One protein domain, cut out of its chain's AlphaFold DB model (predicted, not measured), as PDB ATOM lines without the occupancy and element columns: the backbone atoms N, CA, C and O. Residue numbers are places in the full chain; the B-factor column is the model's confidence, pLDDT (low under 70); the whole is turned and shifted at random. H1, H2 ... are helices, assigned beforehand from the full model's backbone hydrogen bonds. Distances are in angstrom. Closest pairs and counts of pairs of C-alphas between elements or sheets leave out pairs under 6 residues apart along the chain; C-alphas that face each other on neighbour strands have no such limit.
ATOM      1  N   VAL A   2     142.669 154.672 139.265       67.31
ATOM      2  CA  VAL A   2     144.000 155.123 138.792       67.31
ATOM      3  C   VAL A   2     144.206 154.954 137.277       67.31
ATOM      4  O   VAL A   2     144.748 155.845 136.640       67.31
ATOM      5  N   LEU A   3     143.699 153.872 136.670       70.62
ATOM      6  CA  LEU A   3     143.803 153.659 135.218       70.62
ATOM      7  C   LEU A   3     143.112 154.768 134.395       70.62
ATOM      8  O   LEU A   3     143.647 155.196 133.381       70.62
ATOM      9  N   VAL A   4     141.953 155.260 134.848       72.38
ATOM     10  CA  VAL A   4     141.190 156.333 134.175       72.38
ATOM     11  C   VAL A   4     141.908 157.675 134.312       72.38
ATOM     12  O   VAL A   4     141.978 158.430 133.352       72.38
ATOM     13  N   LEU A   5     142.508 157.928 135.479       70.88
ATOM     14  CA  LEU A   5     143.402 159.065 135.719       70.88
ATOM     15  C   LEU A   5     144.601 159.057 134.761       70.88
ATOM     16  O   LEU A   5     144.919 160.075 134.152       70.88
ATOM     17  N   CYS A   6     145.271 157.908 134.616       70.44
ATOM     18  CA  CYS A   6     146.376 157.768 133.673       70.44
ATOM     19  C   CYS A   6     145.899 158.046 132.243       70.44
ATOM     20  O   CYS A   6     146.522 158.833 131.541       70.44
ATOM     21  N   LEU A   7     144.792 157.429 131.821       70.94
ATOM     22  CA  LEU A   7     144.249 157.601 130.472       70.94
ATOM     23  C   LEU A   7     143.859 159.055 130.179       70.94
ATOM     24  O   LEU A   7     144.169 159.533 129.093       70.94
ATOM     25  N   GLY A   8     143.254 159.762 131.137       68.38
ATOM     26  CA  GLY A   8     142.921 161.183 131.001       68.38
ATOM     27  C   GLY A   8     144.162 162.054 130.810       68.38
ATOM     28  O   GLY A   8     144.246 162.788 129.831       68.38
ATOM     29  N   LEU A   9     145.166 161.899 131.680       67.75
ATOM     30  CA  LEU A   9     146.418 162.658 131.583       67.75
ATOM     31  C   LEU A   9     147.166 162.371 130.272       67.75
ATOM     32  O   LEU A   9     147.687 163.279 129.633       67.75
ATOM     33  N   PHE A  10     147.238 161.101 129.865       71.38
ATOM     34  CA  PHE A  10     147.910 160.743 128.621       71.38
ATOM     35  C   PHE A  10     147.156 161.263 127.399       71.38
ATOM     36  O   PHE A  10     147.816 161.753 126.487       71.38
ATOM     37  N   SER A  11     145.821 161.193 127.376       72.06
ATOM     38  CA  SER A  11     145.014 161.732 126.271       72.06
ATOM     39  C   SER A  11     145.311 163.210 126.043       72.06
ATOM     40  O   SER A  11     145.613 163.601 124.922       72.06
ATOM     41  N   ASP A  12     145.323 163.993 127.117       65.62
ATOM     42  CA  ASP A  12     145.572 165.431 127.065       65.62
ATOM     43  C   ASP A  12     146.994 165.762 126.564       65.62
ATOM     44  O   ASP A  12     147.198 166.520 125.610       65.62
ATOM     45  N   ILE A  13     148.002 165.052 127.092       67.88
ATOM     46  CA  ILE A  13     149.387 165.164 126.615       67.88
ATOM     47  C   ILE A  13     149.495 164.802 125.125       67.88
ATOM     48  O   ILE A  13     150.211 165.480 124.377       67.88
ATOM     49  N   PHE A  14     148.835 163.729 124.683       70.00
ATOM     50  CA  PHE A  14     148.890 163.286 123.291       70.00
ATOM     51  C   PHE A  14     148.194 164.272 122.351       70.00
ATOM     52  O   PHE A  14     148.785 164.602 121.320       70.00
ATOM     53  N   ASP A  15     147.036 164.816 122.717       63.28
ATOM     54  CA  ASP A  15     146.315 165.806 121.912       63.28
ATOM     55  C   ASP A  15     147.153 167.081 121.731       63.28
ATOM     56  O   ASP A  15     147.340 167.563 120.605       63.28
ATOM     57  N   GLY A  16     147.810 167.551 122.796       61.22
ATOM     58  CA  GLY A  16     148.741 168.679 122.725       61.22
ATOM     59  C   GLY A  16     150.017 168.392 121.913       61.22
ATOM     60  O   GLY A  16     150.588 169.290 121.282       61.22
ATOM     61  N   VAL A  17     150.525 167.155 121.907       68.31
ATOM     62  CA  VAL A  17     151.673 166.752 121.063       68.31
ATOM     63  C   VAL A  17     151.270 166.661 119.590       68.31
ATOM     64  O   VAL A  17     152.020 167.126 118.727       68.31
ATOM     65  N   ILE A  18     150.094 166.110 119.295       69.31
ATOM     66  CA  ILE A  18     149.562 165.978 117.936       69.31
ATOM     67  C   ILE A  18     149.278 167.365 117.347       69.31
ATOM     68  O   ILE A  18     149.740 167.655 116.242       69.31
ATOM     69  N   ALA A  19     148.642 168.266 118.101       64.81
ATOM     70  CA  ALA A  19     148.375 169.638 117.664       64.81
ATOM     71  C   ALA A  19     149.661 170.417 117.322       64.81
ATOM     72  O   ALA A  19     149.706 171.135 116.319       64.81
ATOM     73  N   ARG A  20     150.733 170.227 118.108       65.44
ATOM     74  CA  ARG A  20     152.064 170.808 117.837       65.44
ATOM     75  C   ARG A  20     152.720 170.222 116.593       65.44
ATOM     76  O   ARG A  20     153.301 170.969 115.814       65.44
ATOM     77  N   ARG A  21     152.620 168.906 116.381       68.94
ATOM     78  CA  ARG A  21     153.174 168.249 115.183       68.94
ATOM     79  C   ARG A  21     152.444 168.643 113.903       68.94
ATOM     80  O   ARG A  21     153.078 168.724 112.858       68.94
ATOM     81  N   LEU A  22     151.143 168.904 113.990       76.12
ATOM     82  CA  LEU A  22     150.322 169.353 112.866       76.12
ATOM     83  C   LEU A  22     150.375 170.875 112.643       76.12
ATOM     84  O   LEU A  22     149.782 171.367 111.689       76.12
ATOM     85  N   ASN A  23     151.096 171.618 113.492       67.94
ATOM     86  CA  ASN A  23     151.267 173.072 113.404       67.94
ATOM     87  C   ASN A  23     149.937 173.861 113.424       67.94
ATOM     88  O   ASN A  23     149.836 174.948 112.862       67.94
ATOM     89  N   VAL A  24     148.910 173.315 114.089       71.38
ATOM     90  CA  VAL A  24     147.550 173.897 114.188       71.38
ATOM     91  C   VAL A  24     147.327 174.584 115.542       71.38
ATOM     92  O   VAL A  24     146.196 174.793 115.984       71.38
ATOM     93  N   VAL A  25     148.415 174.907 116.246       66.94
ATOM     94  CA  VAL A  25     148.360 175.517 117.576       66.94
ATOM     95  C   VAL A  25     147.871 176.955 117.431       66.94
ATOM     96  O   VAL A  25     148.611 177.836 117.006       66.94
ATOM     97  N   THR A  26     146.610 177.184 117.788       69.50
ATOM     98  CA  THR A  26     145.998 178.517 117.827       69.50
ATOM     99  C   THR A  26     145.806 178.976 119.271       69.50
ATOM    100  O   THR A  26     145.658 178.156 120.180       69.50
ATOM    101  N   ASP A  27     145.744 180.290 119.495       65.44
ATOM    102  CA  ASP A  27     145.485 180.866 120.826       65.44
ATOM    103  C   ASP A  27     144.167 180.368 121.436       65.44
ATOM    104  O   ASP A  27     144.069 180.125 122.641       65.44
ATOM    105  N   ARG A  28     143.146 180.161 120.592       67.44
ATOM    106  CA  ARG A  28     141.851 179.603 121.008       67.44
ATOM    107  C   ARG A  28     141.981 178.167 121.505       67.44
ATOM    108  O   ARG A  28     141.388 177.846 122.529       67.44
ATOM    109  N   LEU A  29     142.770 177.338 120.817       67.06
ATOM    110  CA  LEU A  29     143.015 175.955 121.223       67.06
ATOM    111  C   LEU A  29     143.723 175.902 122.581       67.06
ATOM    112  O   LEU A  29     143.285 175.179 123.462       67.06
ATOM    113  N   ARG A  30     144.741 176.744 122.794       64.44
ATOM    114  CA  ARG A  30     145.458 176.843 124.080       64.44
ATOM    115  C   ARG A  30     144.602 177.363 125.232       64.44
ATOM    116  O   ARG A  30     144.779 176.948 126.370       64.44
ATOM    117  N   THR A  31     143.672 178.271 124.951       66.69
ATOM    118  CA  THR A  31     142.732 178.741 125.977       66.69
ATOM    119  C   THR A  31     141.750 177.628 126.357       66.69
ATOM    120  O   THR A  31     141.455 177.445 127.535       66.69
ATOM    121  N   ALA A  32     141.266 176.863 125.372       67.00
ATOM    122  CA  ALA A  32     140.405 175.708 125.615       67.00
ATOM    123  C   ALA A  32     141.121 174.605 126.415       67.00
ATOM    124  O   ALA A  32     140.522 174.066 127.338       67.00
ATOM    125  N   ASP A  33     142.396 174.350 126.112       67.75
ATOM    126  CA  ASP A  33     143.304 173.439 126.830       67.75
ATOM    127  C   ASP A  33     143.378 173.790 128.325       67.75
ATOM    128  O   ASP A  33     143.050 172.983 129.188       67.75
ATOM    129  N   SER A  34     143.638 175.066 128.643       66.62
ATOM    130  CA  SER A  34     143.694 175.536 130.036       66.62
ATOM    131  C   SER A  34     142.357 175.402 130.777       66.62
ATOM    132  O   SER A  34     142.335 175.110 131.973       66.62
ATOM    133  N   TYR A  35     141.224 175.602 130.090       69.38
ATOM    134  CA  TYR A  35     139.917 175.341 130.693       69.38
ATOM    135  C   TYR A  35     139.707 173.844 130.929       69.38
ATOM    136  O   TYR A  35     139.274 173.472 132.020       69.38
ATOM    137  N   ALA A  36     140.007 172.998 129.942       71.88
ATOM    138  CA  ALA A  36     139.869 171.548 130.048       71.88
ATOM    139  C   ALA A  36     140.692 170.992 131.218       71.88
ATOM    140  O   ALA A  36     140.141 170.265 132.046       71.88
ATOM    141  N   ASP A  37     141.941 171.436 131.360       68.88
ATOM    142  CA  ASP A  37     142.810 171.130 132.499       68.88
ATOM    143  C   ASP A  37     142.180 171.533 133.835       68.88
ATOM    144  O   ASP A  37     142.114 170.733 134.775       68.88
ATOM    145  N   GLY A  38     141.664 172.763 133.927       71.12
ATOM    146  CA  GLY A  38     141.004 173.261 135.134       71.12
ATOM    147  C   GLY A  38     139.802 172.402 135.542       71.12
ATOM    148  O   GLY A  38     139.670 172.018 136.708       71.12
ATOM    149  N   TRP A  39     138.951 172.040 134.578       75.19
ATOM    150  CA  TRP A  39     137.816 171.142 134.810       75.19
ATOM    151  C   TRP A  39     138.270 169.735 135.201       75.19
ATOM    152  O   TRP A  39     137.717 169.156 136.139       75.19
ATOM    153  N   TYR A  40     139.281 169.190 134.525       77.06
ATOM    154  CA  TYR A  40     139.822 167.861 134.798       77.06
ATOM    155  C   TYR A  40     140.347 167.753 136.230       77.06
ATOM    156  O   TYR A  40     139.893 166.897 136.994       77.06
ATOM    157  N   PHE A  41     141.234 168.661 136.641       73.69
ATOM    158  CA  PHE A  41     141.764 168.664 138.004       73.69
ATOM    159  C   PHE A  41     140.687 168.972 139.050       73.69
ATOM    160  O   PHE A  41     140.723 168.390 140.137       73.69
ATOM    161  N   GLY A  42     139.690 169.802 138.724       80.56
ATOM    162  CA  GLY A  42     138.524 170.038 139.581       80.56
ATOM    163  C   GLY A  42     137.729 168.758 139.858       80.56
ATOM    164  O   GLY A  42     137.436 168.439 141.013       80.56
ATOM    165  N   TRP A  43     137.444 167.968 138.820       81.75
ATOM    166  CA  TRP A  43     136.774 166.674 138.967       81.75
ATOM    167  C   TRP A  43     137.630 165.642 139.698       81.75
ATOM    168  O   TRP A  43     137.111 164.907 140.540       81.75
ATOM    169  N   VAL A  44     138.940 165.606 139.439       81.81
ATOM    170  CA  VAL A  44     139.879 164.745 140.175       81.81
ATOM    171  C   VAL A  44     139.882 165.091 141.665       81.81
ATOM    172  O   VAL A  44     139.831 164.186 142.498       81.81
ATOM    173  N   ALA A  45     139.879 166.378 142.018       82.88
ATOM    174  CA  ALA A  45     139.808 166.826 143.404       82.88
ATOM    175  C   ALA A  45     138.484 166.423 144.073       82.88
ATOM    176  O   ALA A  45     138.497 165.900 145.189       82.88
ATOM    177  N   ALA A  46     137.348 166.591 143.386       83.88
ATOM    178  CA  ALA A  46     136.040 166.165 143.888       83.88
ATOM    179  C   ALA A  46     135.977 164.642 144.105       83.88
ATOM    180  O   ALA A  46     135.553 164.175 145.165       83.88
ATOM    181  N   ALA A  47     136.470 163.860 143.141       84.69
ATOM    182  CA  ALA A  47     136.568 162.412 143.269       84.69
ATOM    183  C   ALA A  47     137.463 162.023 144.454       84.69
ATOM    184  O   ALA A  47     137.086 161.167 145.257       84.69
ATOM    185  N   ALA A  48     138.614 162.682 144.618       84.88
ATOM    186  CA  ALA A  48     139.530 162.417 145.722       84.88
ATOM    187  C   ALA A  48     138.881 162.735 147.078       84.88
ATOM    188  O   ALA A  48     139.025 161.946 148.011       84.88
ATOM    189  N   TRP A  49     138.104 163.820 147.168       84.75
ATOM    190  CA  TRP A  49     137.338 164.182 148.367       84.75
ATOM    191  C   TRP A  49     136.334 163.101 148.763       84.75
ATOM    192  O   TRP A  49     136.216 162.769 149.942       84.75
ATOM    193  N   THR A  50     135.630 162.520 147.788       86.50
ATOM    194  CA  THR A  50     134.673 161.435 148.051       86.50
ATOM    195  C   THR A  50     135.348 160.107 148.388       86.50
ATOM    196  O   THR A  50     134.861 159.381 149.251       86.50
ATOM    197  N   ALA A  51     136.478 159.791 147.749       84.00
ATOM    198  CA  ALA A  51     137.165 158.517 147.929       84.00
ATOM    199  C   ALA A  51     137.994 158.474 149.220       84.00
ATOM    200  O   ALA A  51     137.983 157.474 149.932       84.00
ATOM    201  N   ALA A  52     138.718 159.549 149.535       85.44
ATOM    202  CA  ALA A  52     139.657 159.612 150.653       85.44
ATOM    203  C   ALA A  52     139.504 160.926 151.444       85.44
ATOM    204  O   ALA A  52     140.435 161.736 151.502       85.44
ATOM    205  N   PRO A  53     138.350 161.151 152.108       87.06
ATOM    206  CA  PRO A  53     138.098 162.393 152.837       87.06
ATOM    207  C   PRO A  53     139.055 162.602 154.018       87.06
ATOM    208  O   PRO A  53     139.349 163.740 154.366       87.06
ATOM    209  N   GLY A  54     139.560 161.529 154.640       90.44
ATOM    210  CA  GLY A  54     140.459 161.610 155.799       90.44
ATOM    211  C   GLY A  54     141.766 162.362 155.504       90.44
ATOM    212  O   GLY A  54     141.994 163.418 156.098       90.44
ATOM    213  N   PRO A  55     142.604 161.874 154.565       87.50
ATOM    214  CA  PRO A  55     143.835 162.554 154.157       87.50
ATOM    215  C   PRO A  55     143.629 164.002 153.704       87.50
ATOM    216  O   PRO A  55     144.451 164.862 154.009       87.50
ATOM    217  N   ILE A  56     142.528 164.280 153.000       86.88
ATOM    218  CA  ILE A  56     142.249 165.623 152.486       86.88
ATOM    219  C   ILE A  56     141.839 166.572 153.614       86.88
ATOM    220  O   ILE A  56     142.361 167.680 153.681       86.88
ATOM    221  N   ARG A  57     140.986 166.137 154.549       88.75
ATOM    222  CA  ARG A  57     140.625 166.935 155.735       88.75
ATOM    223  C   ARG A  57     141.833 167.235 156.615       88.75
ATOM    224  O   ARG A  57     141.970 168.352 157.101       88.75
ATOM    225  N   ALA A  58     142.755 166.282 156.762       89.56
ATOM    226  CA  ALA A  58     144.008 166.503 157.487       89.56
ATOM    227  C   ALA A  58     144.880 167.611 156.861       89.56
ATOM    228  O   ALA A  58     145.724 168.195 157.540       89.56
ATOM    229  N   MET A  59     144.670 167.912 155.578       90.00
ATOM    230  CA  MET A  59     145.416 168.908 154.813       90.00
ATOM    231  C   MET A  59     144.540 170.032 154.255       90.00
ATOM    232  O   MET A  59     144.978 170.764 153.369       90.00
ATOM    233  N   GLU A  60     143.339 170.232 154.798       88.50
ATOM    234  CA  GLU A  60     142.385 171.213 154.275       88.50
ATOM    235  C   GLU A  60     142.960 172.636 154.268       88.50
ATOM    236  O   GLU A  60     142.796 173.364 153.292       88.50
ATOM    237  N   ARG A  61     143.706 173.019 155.318       90.75
ATOM    238  CA  ARG A  61     144.287 174.364 155.435       90.75
ATOM    239  C   ARG A  61     145.414 174.579 154.416       90.75
ATOM    240  O   ARG A  61     145.319 175.545 153.665       90.75
ATOM    241  N   PRO A  62     146.447 173.709 154.321       89.75
ATOM    242  CA  PRO A  62     147.457 173.836 153.269       89.75
ATOM    243  C   PRO A  62     146.873 173.832 151.849       89.75
ATOM    244  O   PRO A  62     147.294 174.631 151.015       89.75
ATOM    245  N   ILE A  63     145.885 172.972 151.583       87.88
ATOM    246  CA  ILE A  63     145.213 172.905 150.279       87.88
ATOM    247  C   ILE A  63     144.480 174.220 149.990       87.88
ATOM    248  O   ILE A  63     144.649 174.780 148.909       87.88
ATOM    249  N   ALA A  64     143.732 174.757 150.959       88.00
ATOM    250  CA  ALA A  64     143.030 176.030 150.808       88.00
ATOM    251  C   ALA A  64     143.990 177.186 150.491       88.00
ATOM    252  O   ALA A  64     143.688 178.001 149.626       88.00
ATOM    253  N   VAL A  65     145.166 177.234 151.127       90.12
ATOM    254  CA  VAL A  65     146.183 178.259 150.833       90.12
ATOM    255  C   VAL A  65     146.642 178.181 149.375       90.12
ATOM    256  O   VAL A  65     146.718 179.213 148.715       90.12
ATOM    257  N   VAL A  66     146.912 176.981 148.854       88.25
ATOM    258  CA  VAL A  66     147.322 176.803 147.449       88.25
ATOM    259  C   VAL A  66     146.207 177.208 146.494       88.25
ATOM    260  O   VAL A  66     146.471 177.933 145.540       88.25
ATOM    261  N   VAL A  67     144.966 176.800 146.766       85.81
ATOM    262  CA  VAL A  67     143.805 177.158 145.934       85.81
ATOM    263  C   VAL A  67     143.600 178.671 145.907       85.81
ATOM    264  O   VAL A  67     143.420 179.241 144.835       85.81
ATOM    265  N   ILE A  68     143.683 179.338 147.062       87.00
ATOM    266  CA  ILE A  68     143.570 180.798 147.152       87.00
ATOM    267  C   ILE A  68     144.725 181.472 146.406       87.00
ATOM    268  O   ILE A  68     144.491 182.432 145.675       87.00
ATOM    269  N   ALA A  69     145.957 180.976 146.548       84.88
ATOM    270  CA  ALA A  69     147.115 181.511 145.838       84.88
ATOM    271  C   ALA A  69     146.966 181.384 144.313       84.88
ATOM    272  O   ALA A  69     147.205 182.356 143.597       84.88
ATOM    273  N   SER A  70     146.514 180.227 143.824       82.75
ATOM    274  CA  SER A  70     146.224 179.996 142.405       82.75
ATOM    275  C   SER A  70     145.105 180.901 141.898       82.75
ATOM    276  O   SER A  70     145.313 181.631 140.936       82.75
ATOM    277  N   ALA A  71     143.973 180.969 142.602       82.44
ATOM    278  CA  ALA A  71     142.864 181.845 142.228       82.44
ATOM    279  C   ALA A  71     143.269 183.329 142.218       82.44
ATOM    280  O   ALA A  71     142.829 184.089 141.360       82.44
ATOM    281  N   SER A  72     144.130 183.749 143.148       82.50
ATOM    282  CA  SER A  72     144.651 185.121 143.199       82.50
ATOM    283  C   SER A  72     145.568 185.417 142.015       82.50
ATOM    284  O   SER A  72     145.524 186.514 141.459       82.50
ATOM    285  N   ASN A  73     146.379 184.439 141.605       79.81
ATOM    286  CA  ASN A  73     147.212 184.526 140.412       79.81
ATOM    287  C   ASN A  73     146.365 184.657 139.142       79.81
ATOM    288  O   ASN A  73     146.629 185.554 138.343       79.81
ATOM    289  N   ASP A  74     145.347 183.816 138.987       74.88
ATOM    290  CA  ASP A  74     144.448 183.836 137.830       74.88
ATOM    291  C   ASP A  74     143.630 185.133 137.782       74.88
ATOM    292  O   ASP A  74     143.486 185.749 136.725       74.88
ATOM    293  N   ALA A  75     143.145 185.600 138.937       79.00
ATOM    294  CA  ALA A  75     142.450 186.877 139.054       79.00
ATOM    295  C   ALA A  75     143.361 188.050 138.672       79.00
ATOM    296  O   ALA A  75     142.930 188.953 137.958       79.00
ATOM    297  N   PHE A  76     144.625 188.036 139.104       77.62
ATOM    298  CA  PHE A  76     145.596 189.056 138.715       77.62
ATOM    299  C   PHE A  76     145.836 189.065 137.201       77.62
ATOM    300  O   PHE A  76     145.927 190.137 136.603       77.62
ATOM    301  N   ASP A  77     145.877 187.894 136.566       73.19
ATOM    302  CA  ASP A  77     146.068 187.781 135.115       73.19
ATOM    303  C   ASP A  77     144.874 188.308 134.344       73.19
ATOM    304  O   ASP A  77     145.024 189.073 133.388       73.19
ATOM    305  N   LEU A  78     143.677 187.963 134.810       72.75
ATOM    306  CA  LEU A  78     142.444 188.455 134.229       72.75
ATOM    307  C   LEU A  78     142.328 189.977 134.376       72.75
ATOM    308  O   LEU A  78     141.980 190.653 133.413       72.75
ATOM    309  N   LEU A  79     142.662 190.527 135.547       74.69
ATOM    310  CA  LEU A  79     142.605 191.969 135.803       74.69
ATOM    311  C   LEU A  79     143.655 192.748 135.008       74.69
ATOM    312  O   LEU A  79     143.368 193.842 134.526       74.69
ATOM    313  N   ARG A  80     144.873 192.213 134.882       69.81
ATOM    314  CA  ARG A  80     145.993 192.934 134.266       69.81
ATOM    315  C   ARG A  80     146.074 192.752 132.757       69.81
ATOM    316  O   ARG A  80     146.414 193.698 132.055       69.81
ATOM    317  N   TYR A  81     145.791 191.552 132.264       65.00
ATOM    318  CA  TYR A  81     145.987 191.183 130.862       65.00
ATOM    319  C   TYR A  81     144.682 190.816 130.144       65.00
ATOM    320  O   TYR A  81     144.691 190.588 128.935       65.00
ATOM    321  N   GLY A  82     143.554 190.740 130.861       62.47
ATOM    322  CA  GLY A  82     142.256 190.367 130.288       62.47
ATOM    323  C   GLY A  82     142.167 188.905 129.843       62.47
ATOM    324  O   GLY A  82     141.207 188.530 129.171       62.47
ATOM    325  N   ARG A  83     143.174 188.080 130.159       65.38
ATOM    326  CA  ARG A  83     143.296 186.678 129.739       65.38
ATOM    327  C   ARG A  83     144.010 185.876 130.820       65.38
ATOM    328  O   ARG A  83     144.930 186.387 131.449       65.38
ATOM    329  N   LEU A  84     143.626 184.612 130.985       59.72
ATOM    330  CA  LEU A  84     144.343 183.675 131.851       59.72
ATOM    331  C   LEU A  84     145.737 183.419 131.257       59.72
ATOM    332  O   LEU A  84     145.848 182.929 130.130       59.72
ATOM    333  N   THR A  85     146.801 183.793 131.974       56.31
ATOM    334  CA  THR A  85     148.172 183.481 131.545       56.31
ATOM    335  C   THR A  85     148.597 182.141 132.100       56.31
ATOM    336  O   THR A  85     148.860 182.004 133.290       56.31
ATOM    337  N   SER A  86     148.751 181.158 131.220       53.84
ATOM    338  CA  SER A  86     149.405 179.907 131.585       53.84
ATOM    339  C   SER A  86     150.913 180.061 131.370       53.84
ATOM    340  O   SER A  86     151.451 179.735 130.307       53.84
ATOM    341  N   PHE A  87     151.617 180.637 132.350       52.38
ATOM    342  CA  PHE A  87     153.080 180.627 132.341       52.38
ATOM    343  C   PHE A  87     153.553 179.179 132.509       52.38
ATOM    344  O   PHE A  87     153.552 178.636 133.611       52.38
ATOM    345  N   HIS A  88     153.961 178.551 131.405       55.94
ATOM    346  CA  HIS A  88     154.472 177.176 131.356       55.94
ATOM    347  C   HIS A  88     155.900 177.075 131.922       55.94
ATOM    348  O   HIS A  88     156.811 176.530 131.288       55.94
ATOM    349  N   ALA A  89     156.116 177.608 133.124       60.78
ATOM    350  CA  ALA A  89     157.367 177.431 133.836       60.78
ATOM    351  C   ALA A  89     157.587 175.941 134.135       60.78
ATOM    352  O   ALA A  89     156.645 175.176 134.358       60.78
ATOM    353  N   TYR A  90     158.849 175.510 134.166       63.22
ATOM    354  CA  TYR A  90     159.197 174.133 134.541       63.22
ATOM    355  C   TYR A  90     158.611 173.719 135.905       63.22
ATOM    356  O   TYR A  90     158.302 172.542 136.100       63.22
ATOM    357  N   SER A  91     158.397 174.674 136.815       67.31
ATOM    358  CA  SER A  91     157.722 174.473 138.102       67.31
ATOM    359  C   SER A  91     156.282 173.979 137.955       67.31
ATOM    360  O   SER A  91     155.907 173.032 138.642       67.31
ATOM    361  N   ALA A  92     155.516 174.494 136.990       71.81
ATOM    362  CA  ALA A  92     154.147 174.046 136.727       71.81
ATOM    363  C   ALA A  92     154.086 172.575 136.285       71.81
ATOM    364  O   ALA A  92     153.203 171.834 136.711       71.81
ATOM    365  N   LYS A  93     155.075 172.105 135.509       77.19
ATOM    366  CA  LYS A  93     155.180 170.680 135.139       77.19
ATOM    367  C   LYS A  93     155.452 169.798 136.353       77.19
ATOM    368  O   LYS A  93     154.833 168.748 136.502       77.19
ATOM    369  N   ILE A  94     156.371 170.224 137.222       80.50
ATOM    370  CA  ILE A  94     156.674 169.510 138.470       80.50
ATOM    371  C   ILE A  94     155.423 169.463 139.347       80.50
ATOM    372  O   ILE A  94     155.079 168.402 139.869       80.50
ATOM    373  N   TRP A  95     154.708 170.583 139.456       83.94
ATOM    374  CA  TRP A  95     153.474 170.647 140.217       83.94
ATOM    375  C   TRP A  95     152.416 169.684 139.670       83.94
ATOM    376  O   TRP A  95     151.920 168.861 140.437       83.94
ATOM    377  N   GLY A  96     152.170 169.673 138.356       82.31
ATOM    378  CA  GLY A  96     151.253 168.727 137.710       82.31
ATOM    379  C   GLY A  96     151.596 167.258 137.993       82.31
ATOM    380  O   GLY A  96     150.715 166.476 138.349       82.31
ATOM    381  N   ILE A  97     152.881 166.884 137.941       84.06
ATOM    382  CA  ILE A  97     153.335 165.522 138.277       84.06
ATOM    383  C   ILE A  97     153.056 165.200 139.750       84.06
ATOM    384  O   ILE A  97     152.524 164.135 140.063       84.06
ATOM    385  N   THR A  98     153.394 166.106 140.670       86.38
ATOM    386  CA  THR A  98     153.151 165.883 142.105       86.38
ATOM    387  C   THR A  98     151.659 165.792 142.439       86.38
ATOM    388  O   THR A  98     151.270 164.927 143.223       86.38
ATOM    389  N   LEU A  99     150.815 166.605 141.795       85.25
ATOM    390  CA  LEU A  99     149.353 166.534 141.874       85.25
ATOM    391  C   LEU A  99     148.826 165.191 141.370       85.25
ATOM    392  O   LEU A  99     148.011 164.563 142.044       85.25
ATOM    393  N   PHE A 100     149.321 164.723 140.225       85.75
ATOM    394  CA  PHE A 100     148.939 163.431 139.667       85.75
ATOM    395  C   PHE A 100     149.301 162.274 140.603       85.75
ATOM    396  O   PHE A 100     148.466 161.412 140.869       85.75
ATOM    397  N   LEU A 101     150.518 162.272 141.159       86.50
ATOM    398  CA  LEU A 101     150.949 161.253 142.120       86.50
ATOM    399  C   LEU A 101     150.093 161.276 143.393       86.50
ATOM    400  O   LEU A 101     149.684 160.219 143.873       86.50
ATOM    401  N   ALA A 102     149.781 162.464 143.918       87.19
ATOM    402  CA  ALA A 102     148.893 162.611 145.066       87.19
ATOM    403  C   ALA A 102     147.478 162.094 144.757       87.19
ATOM    404  O   ALA A 102     146.920 161.328 145.541       87.19
ATOM    405  N   ALA A 103     146.920 162.438 143.594       85.62
ATOM    406  CA  ALA A 103     145.609 161.968 143.157       85.62
ATOM    407  C   ALA A 103     145.575 160.444 142.971       85.62
ATOM    408  O   ALA A 103     144.643 159.790 143.437       85.62
ATOM    409  N   ALA A 104     146.603 159.861 142.349       87.00
ATOM    410  CA  ALA A 104     146.729 158.419 142.172       87.00
ATOM    411  C   ALA A 104     146.811 157.684 143.519       87.00
ATOM    412  O   ALA A 104     146.167 156.648 143.692       87.00
ATOM    413  N   ALA A 105     147.545 158.233 144.490       86.50
ATOM    414  CA  ALA A 105     147.628 157.664 145.830       86.50
ATOM    415  C   ALA A 105     146.280 157.714 146.565       86.50
ATOM    416  O   ALA A 105     145.824 156.696 147.088       86.50
ATOM    417  N   LEU A 106     145.600 158.865 146.531       86.38
ATOM    418  CA  LEU A 106     144.309 159.053 147.197       86.38
ATOM    419  C   LEU A 106     143.213 158.182 146.580       86.38
ATOM    420  O   LEU A 106     142.464 157.535 147.306       86.38
ATOM    421  N   LEU A 107     143.132 158.135 145.250       85.38
ATOM    422  CA  LEU A 107     142.090 157.404 144.524       85.38
ATOM    423  C   LEU A 107     142.378 155.903 144.385       85.38
ATOM    424  O   LEU A 107     141.458 155.136 144.109       85.38
ATOM    425  N   GLY A 108     143.640 155.485 144.500       84.69
ATOM    426  CA  GLY A 108     144.050 154.085 144.390       84.69
ATOM    427  C   GLY A 108     144.174 153.369 145.730       84.69
ATOM    428  O   GLY A 108     143.827 152.196 145.827       84.69
ATOM    429  N   TYR A 109     144.663 154.069 146.753       85.69
ATOM    430  CA  TYR A 109     145.067 153.466 148.025       85.69
ATOM    431  C   TYR A 109     144.438 154.147 149.246       85.69
ATOM    432  O   TYR A 109     144.733 153.754 150.372       85.69
ATOM    433  N   HIS A 110     143.596 155.172 149.051       83.62
ATOM    434  CA  HIS A 110     142.945 155.936 150.125       83.62
ATOM    435  C   HIS A 110     143.926 156.544 151.151       83.62
ATOM    436  O   HIS A 110     143.554 156.895 152.270       83.62
ATOM    437  N   THR A 111     145.189 156.707 150.753       83.12
ATOM    438  CA  THR A 111     146.285 157.307 151.521       83.12
ATOM    439  C   THR A 111     147.049 158.279 150.623       83.12
ATOM    440  O   THR A 111     146.835 158.304 149.417       83.12
ATOM    441  N   GLY A 112     147.933 159.109 151.180       83.88
ATOM    442  CA  GLY A 112     148.716 160.038 150.355       83.88
ATOM    443  C   GLY A 112     149.047 161.387 150.980       83.88
ATOM    444  O   GLY A 112     149.487 162.271 150.256       83.88
ATOM    445  N   VAL A 113     148.885 161.561 152.296       87.06
ATOM    446  CA  VAL A 113     149.255 162.806 153.004       87.06
ATOM    447  C   VAL A 113     150.684 163.287 152.669       87.06
ATOM    448  O   VAL A 113     150.847 164.473 152.387       87.06
ATOM    449  N   PRO A 114     151.725 162.428 152.595       90.25
ATOM    450  CA  PRO A 114     153.060 162.886 152.195       90.25
ATOM    451  C   PRO A 114     153.116 163.440 150.763       90.25
ATOM    452  O   PRO A 114     153.781 164.441 150.508       90.25
ATOM    453  N   LEU A 115     152.392 162.821 149.824       89.06
ATOM    454  CA  LEU A 115     152.333 163.273 148.430       89.06
ATOM    455  C   LEU A 115     151.505 164.554 148.287       89.06
ATOM    456  O   LEU A 115     151.864 165.421 147.496       89.06
ATOM    457  N   LEU A 116     150.451 164.711 149.091       87.56
ATOM    458  CA  LEU A 116     149.710 165.965 149.204       87.56
ATOM    459  C   LEU A 116     150.609 167.106 149.702       87.56
ATOM    460  O   LEU A 116     150.535 168.202 149.157       87.56
ATOM    461  N   TRP A 117     151.505 166.866 150.666       89.75
ATOM    462  CA  TRP A 117     152.500 167.866 151.081       89.75
ATOM    463  C   TRP A 117     153.444 168.258 149.950       89.75
ATOM    464  O   TRP A 117     153.672 169.450 149.746       89.75
ATOM    465  N   LEU A 118     153.947 167.290 149.182       89.62
ATOM    466  CA  LEU A 118     154.780 167.585 148.013       89.62
ATOM    467  C   LEU A 118     154.020 168.410 146.970       89.62
ATOM    468  O   LEU A 118     154.554 169.405 146.483       89.62
ATOM    469  N   ALA A 119     152.770 168.046 146.677       88.75
ATOM    470  CA  ALA A 119     151.918 168.780 145.746       88.75
ATOM    471  C   ALA A 119     151.621 170.206 146.233       88.75
ATOM    472  O   ALA A 119     151.654 171.147 145.444       88.75
ATOM    473  N   VAL A 120     151.381 170.389 147.533       89.06
ATOM    474  CA  VAL A 120     151.168 171.710 148.138       89.06
ATOM    475  C   VAL A 120     152.426 172.567 148.034       89.06
ATOM    476  O   VAL A 120     152.352 173.702 147.570       89.06
ATOM    477  N   ILE A 121     153.588 172.037 148.421       88.88
ATOM    478  CA  ILE A 121     154.859 172.776 148.376       88.88
ATOM    479  C   ILE A 121     155.201 173.157 146.932       88.88
ATOM    480  O   ILE A 121     155.505 174.318 146.660       88.88
ATOM    481  N   ALA A 122     155.099 172.212 145.995       86.75
ATOM    482  CA  ALA A 122     155.321 172.475 144.576       86.75
ATOM    483  C   ALA A 122     154.333 173.520 144.025       86.75
ATOM    484  O   ALA A 122     154.732 174.397 143.256       86.75
ATOM    485  N   GLY A 123     153.073 173.479 144.464       85.50
ATOM    486  CA  GLY A 123     152.050 174.455 144.093       85.50
ATOM    487  C   GLY A 123     152.347 175.856 144.610       85.50
ATOM    488  O   GLY A 123     152.227 176.822 143.860       85.50
ATOM    489  N   LEU A 124     152.798 175.994 145.859       86.19
ATOM    490  CA  LEU A 124     153.207 177.289 146.411       86.19
ATOM    491  C   LEU A 124     154.419 177.865 145.673       86.19
ATOM    492  O   LEU A 124     154.417 179.049 145.344       86.19
ATOM    493  N   ILE A 125     155.422 177.036 145.369       85.38
ATOM    494  CA  ILE A 125     156.608 177.456 144.605       85.38
ATOM    495  C   ILE A 125     156.201 177.932 143.208       85.38
ATOM    496  O   ILE A 125     156.621 179.003 142.781       85.38
ATOM    497  N   THR A 126     155.347 177.170 142.521       82.88
ATOM    498  CA  THR A 126     154.856 177.517 141.178       82.88
ATOM    499  C   THR A 126     154.069 178.823 141.197       82.88
ATOM    500  O   THR A 126     154.308 179.701 140.372       82.88
ATOM    501  N   ASN A 127     153.174 178.997 142.172       81.75
ATOM    502  CA  ASN A 127     152.400 180.226 142.329       81.75
ATOM    503  C   ASN A 127     153.285 181.438 142.635       81.75
ATOM    504  O   ASN A 127     153.052 182.514 142.087       81.75
ATOM    505  N   ALA A 128     154.303 181.272 143.483       81.94
ATOM    506  CA  ALA A 128     155.258 182.329 143.792       81.94
ATOM    507  C   ALA A 128     156.109 182.701 142.568       81.94
ATOM    508  O   ALA A 128     156.306 183.886 142.297       81.94
ATOM    509  N   GLU A 129     156.575 181.710 141.795       78.12
ATOM    510  CA  GLU A 129     157.310 181.950 140.549       78.12
ATOM    511  C   GLU A 129     156.424 182.664 139.519       78.12
ATOM    512  O   GLU A 129     156.843 183.665 138.936       78.12
ATOM    513  N   GLY A 130     155.179 182.208 139.349       72.88
ATOM    514  CA  GLY A 130     154.176 182.831 138.486       72.88
ATOM    515  C   GLY A 130     153.936 184.294 138.845       72.88
ATOM    516  O   GLY A 130     154.024 185.170 137.985       72.88
ATOM    517  N   PHE A 131     153.718 184.580 140.128       76.00
ATOM    518  CA  PHE A 131     153.503 185.940 140.614       76.00
ATOM    519  C   PHE A 131     154.726 186.842 140.388       76.00
ATOM    520  O   PHE A 131     154.607 187.969 139.906       76.00
ATOM    521  N   ALA A 132     155.927 186.337 140.667       74.56
ATOM    522  CA  ALA A 132     157.161 187.085 140.464       74.56
ATOM    523  C   ALA A 132     157.459 187.356 138.975       74.56
ATOM    524  O   ALA A 132     157.919 188.448 138.635       74.56
ATOM    525  N   MET A 133     157.143 186.422 138.069       68.81
ATOM    526  CA  MET A 133     157.235 186.659 136.622       68.81
ATOM    527  C   MET A 133     156.302 187.790 136.167       68.81
ATOM    528  O   MET A 133     156.741 188.670 135.427       68.81
ATOM    529  N   LYS A 134     155.065 187.837 136.672       69.38
ATOM    530  CA  LYS A 134     154.083 188.896 136.364       69.38
ATOM    531  C   LYS A 134     154.514 190.280 136.853       69.38
ATOM    532  O   LYS A 134     154.207 191.295 136.227       69.38
ATOM    533  N   LEU A 135     155.237 190.360 137.971       69.38
ATOM    534  CA  LEU A 135     155.819 191.624 138.443       69.38
ATOM    535  C   LEU A 135     156.972 192.101 137.547       69.38
ATOM    536  O   LEU A 135     157.173 193.303 137.373       69.38
ATOM    537  N   LEU A 136     157.729 191.168 136.968       65.69
ATOM    538  CA  LEU A 136     158.901 191.463 136.140       65.69
ATOM    539  C   LEU A 136     158.566 191.727 134.665       65.69
ATOM    540  O   LEU A 136     159.336 192.428 134.000       65.69
ATOM    541  N   LEU A 137     157.451 191.208 134.150       63.00
ATOM    542  CA  LEU A 137     157.019 191.383 132.761       63.00
ATOM    543  C   LEU A 137     155.966 192.504 132.649       63.00
ATOM    544  O   LEU A 137     154.848 192.357 133.148       63.00
ATOM    545  N   PRO A 138     156.306 193.654 132.030       55.38
ATOM    546  CA  PRO A 138     155.354 194.746 131.833       55.38
ATOM    547  C   PRO A 138     154.265 194.405 130.805       55.38
ATOM    548  O   PRO A 138     153.140 194.874 130.966       55.38
ATOM    549  N   GLU A 139     154.563 193.550 129.824       53.41
ATOM    550  CA  GLU A 139     153.635 193.104 128.782       53.41
ATOM    551  C   GLU A 139     153.384 191.591 128.859       53.41
ATOM    552  O   GLU A 139     154.195 190.833 129.396       53.41
ATOM    553  N   TRP A 140     152.227 191.166 128.351       50.62
ATOM    554  CA  TRP A 140     151.818 189.765 128.269       50.62
ATOM    555  C   TRP A 140     152.718 189.025 127.268       50.62
ATOM    556  O   TRP A 140     152.670 189.308 126.074       50.62
ATOM    557  N   GLU A 141     153.539 188.083 127.739       55.28
ATOM    558  CA  GLU A 141     154.348 187.208 126.881       55.28
ATOM    559  C   GLU A 141     153.924 185.746 127.047       55.28
ATOM    560  O   GLU A 141     153.808 185.231 128.162       55.28
ATOM    561  N   HIS A 142     153.734 185.069 125.914       51.00
ATOM    562  CA  HIS A 142     153.430 183.641 125.858       51.00
ATOM    563  C   HIS A 142     154.711 182.801 126.018       51.00
ATOM    564  O   HIS A 142     155.763 183.176 125.503       51.00
ATOM    565  N   ASP A 143     154.623 181.644 126.686       51.94
ATOM    566  CA  ASP A 143     155.712 180.655 126.816       51.94
ATOM    567  C   ASP A 143     157.030 181.185 127.432       51.94
ATOM    568  O   ASP A 143     158.118 181.008 126.879       51.94
ATOM    569  N   VAL A 144     156.976 181.783 128.627       54.59
ATOM    570  CA  VAL A 144     158.194 182.076 129.403       54.59
ATOM    571  C   VAL A 144     158.628 180.820 130.181       54.59
ATOM    572  O   VAL A 144     157.933 180.411 131.111       54.59
ATOM    573  N   PRO A 145     159.777 180.194 129.851       54.41
ATOM    574  CA  PRO A 145     160.136 178.880 130.392       54.41
ATOM    575  C   PRO A 145     160.609 178.912 131.854       54.41
ATOM    576  O   PRO A 145     160.568 177.883 132.526       54.41
ATOM    577  N   SER A 146     161.086 180.058 132.353       56.06
ATOM    578  CA  SER A 146     161.375 180.277 133.778       56.06
ATOM    579  C   SER A 146     161.662 181.745 134.089       56.06
ATOM    580  O   SER A 146     162.079 182.516 133.215       56.06
ATOM    581  N   LEU A 147     161.561 182.107 135.368       55.53
ATOM    582  CA  LEU A 147     161.903 183.432 135.899       55.53
ATOM    583  C   LEU A 147     163.352 183.843 135.551       55.53
ATOM    584  O   LEU A 147     163.644 185.004 135.254       55.53
ATOM    585  N   TRP A 148     164.260 182.864 135.468       54.25
ATOM    586  CA  TRP A 148     165.651 183.064 135.047       54.25
ATOM    587  C   TRP A 148     165.786 183.573 133.602       54.25
ATOM    588  O   TRP A 148     166.649 184.408 133.316       54.25
ATOM    589  N   HIS A 149     164.912 183.136 132.690       55.28
ATOM    590  CA  HIS A 149     164.932 183.597 131.299       55.28
ATOM    591  C   HIS A 149     164.507 185.065 131.175       55.28
ATOM    592  O   HIS A 149     165.117 185.804 130.397       55.28
ATOM    593  N   VAL A 150     163.547 185.512 131.992       57.88
ATOM    594  CA  VAL A 150     163.104 186.918 132.054       57.88
ATOM    595  C   VAL A 150     164.226 187.823 132.558       57.88
ATOM    596  O   VAL A 150     164.558 188.827 131.924       57.88
ATOM    597  N   VAL A 151     164.873 187.443 133.666       58.28
ATOM    598  CA  VAL A 151     165.974 188.227 134.253       58.28
ATOM    599  C   VAL A 151     167.160 188.321 133.288       58.28
ATOM    600  O   VAL A 151     167.777 189.382 133.164       58.28
ATOM    601  N   ARG A 152     167.461 187.245 132.550       57.47
ATOM    602  CA  ARG A 152     168.524 187.246 131.535       57.47
ATOM    603  C   ARG A 152     168.191 188.160 130.352       57.47
ATOM    604  O   ARG A 152     169.074 188.893 129.913       57.47
ATOM    605  N   ARG A 153     166.939 188.183 129.877       59.09
ATOM    606  CA  ARG A 153     166.494 189.106 128.814       59.09
ATOM    607  C   ARG A 153     166.612 190.574 129.237       59.09
ATOM    608  O   ARG A 153     167.194 191.358 128.493       59.09
ATOM    609  N   ARG A 154     166.183 190.933 130.456       57.41
ATOM    610  CA  ARG A 154     166.358 192.302 130.987       57.41
ATOM    611  C   ARG A 154     167.827 192.725 131.075       57.41
ATOM    612  O   ARG A 154     168.151 193.832 130.664       57.41
ATOM    613  N   LYS A 155     168.722 191.852 131.559       55.00
ATOM    614  CA  LYS A 155     170.164 192.162 131.660       55.00
ATOM    615  C   LYS A 155     170.849 192.360 130.305       55.00
ATOM    616  O   LYS A 155     171.848 193.069 130.237       55.00
ATOM    617  N   HIS A 156     170.346 191.726 129.245       51.12
ATOM    618  CA  HIS A 156     170.832 191.962 127.885       51.12
ATOM    619  C   HIS A 156     170.291 193.275 127.306       51.12
ATOM    620  O   HIS A 156     171.068 194.018 126.719       51.12
ATOM    621  N   ALA A 157     169.014 193.606 127.530       52.09
ATOM    622  CA  ALA A 157     168.438 194.879 127.086       52.09
ATOM    623  C   ALA A 157     169.085 196.098 127.773       52.09
ATOM    624  O   ALA A 157     169.323 197.110 127.129       52.09
ATOM    625  N   SER A 158     169.458 195.986 129.053       51.19
ATOM    626  CA  SER A 158     170.129 197.062 129.799       51.19
ATOM    627  C   SER A 158     171.630 197.200 129.516       51.19
ATOM    628  O   SER A 158     172.272 198.073 130.087       51.19
ATOM    629  N   ARG A 159     172.230 196.303 128.721       46.03
ATOM    630  CA  ARG A 159     173.657 196.355 128.346       46.03
ATOM    631  C   ARG A 159     173.910 197.063 127.011       46.03
ATOM    632  O   ARG A 159     175.069 197.255 126.663       46.03
TER     633      ARG A 159
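This is residues 2 to 159 of the 161 residues of the protein "CDP-alcohol phosphatidyltransferase family protein" of Chthonomonadetes bacterium (UniProt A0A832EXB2). Two groups of long helices meet near one end and spread apart toward the other: H1 with H2 folding back beside it, and the hairpin of H5 and H6 with H4 packed along H6. Short H3 lies at the end where the groups meet, and H7 packs by its start on the last part of H6 and runs on beyond it at the opposite end. The printed part has 158 residues with seven named helices, H1 to H7 in order, and no named strand, which is the class all helix. The whole is compact, with a radius of gyration of the C-alphas of 16.9 A, and spans 54 by 37 by 25 A.

H1, residues 2 to 21, and H2, residues 27 to 51, are near each other, with 15 pairs of C-alphas within 10 A. Together with H5, residues 90 to 109, they form a bundle, a group of helices standing alongside one another. H1 touches H5 with residues 2 to 5 alone; the closest C-alphas, of Val 2 and Ala 104, are 5.5 A apart, at a shallow tilt of 27 degrees, opposite ways. H2 touches H5 with residues 44 to 51 alone, at a shallow tilt of 32 degrees, the same way; the closest C-alphas, of Ala 48 and Leu 107, are 5.8 A apart. H3, residues 53 to 58, and H4, residues 60 to 81, meet only through their link. H6, residues 113 to 136, is the hub, touching four other helices. H3 and H6 only just touch, with 3 pairs of C-alphas within 8 A, the closest being Pro 55 and Val 113 at 5.5 A. H4 touches H6 at a shallow tilt of 22 degrees, the same way, closest at the C-alphas of Val 66 and Leu 124, 6.0 A. H5 and H6 form a helical hairpin at 23 degrees, closest at the C-alphas of Thr 98 and Ala 119, 4.8 A. H7, residues 147 to 157, touches H6 closest at the C-alphas of Leu 147 and Met 133, 5.7 A. H2 is apart from H4 and from H6. In each of the seven helices every O i to N i+4 pair is within hydrogen-bond range.

H1 begins at C-alpha 2, (144.000, 155.123, 138.792), and measures 28.5 A from first to last C-alpha. H2 measures 36.1 A, H4 31.0 A, H5 28.4 A and H6 34.6 A; H3 has 6 residues and H7 has 11. H6 begins at C-alpha 113, (149.255, 162.806, 153.004), and H7 ends at C-alpha 157, (168.438, 194.879, 127.086).

The two C-alphas farthest apart, of Ala 51 and Arg 159, are 56.1 A apart. The printed part has no cut and no long link. The mean pLDDT of the printed part is 73.9; 64 residues are under 70, among them residues 25 to 35, 80 to 91 and 133 to 159.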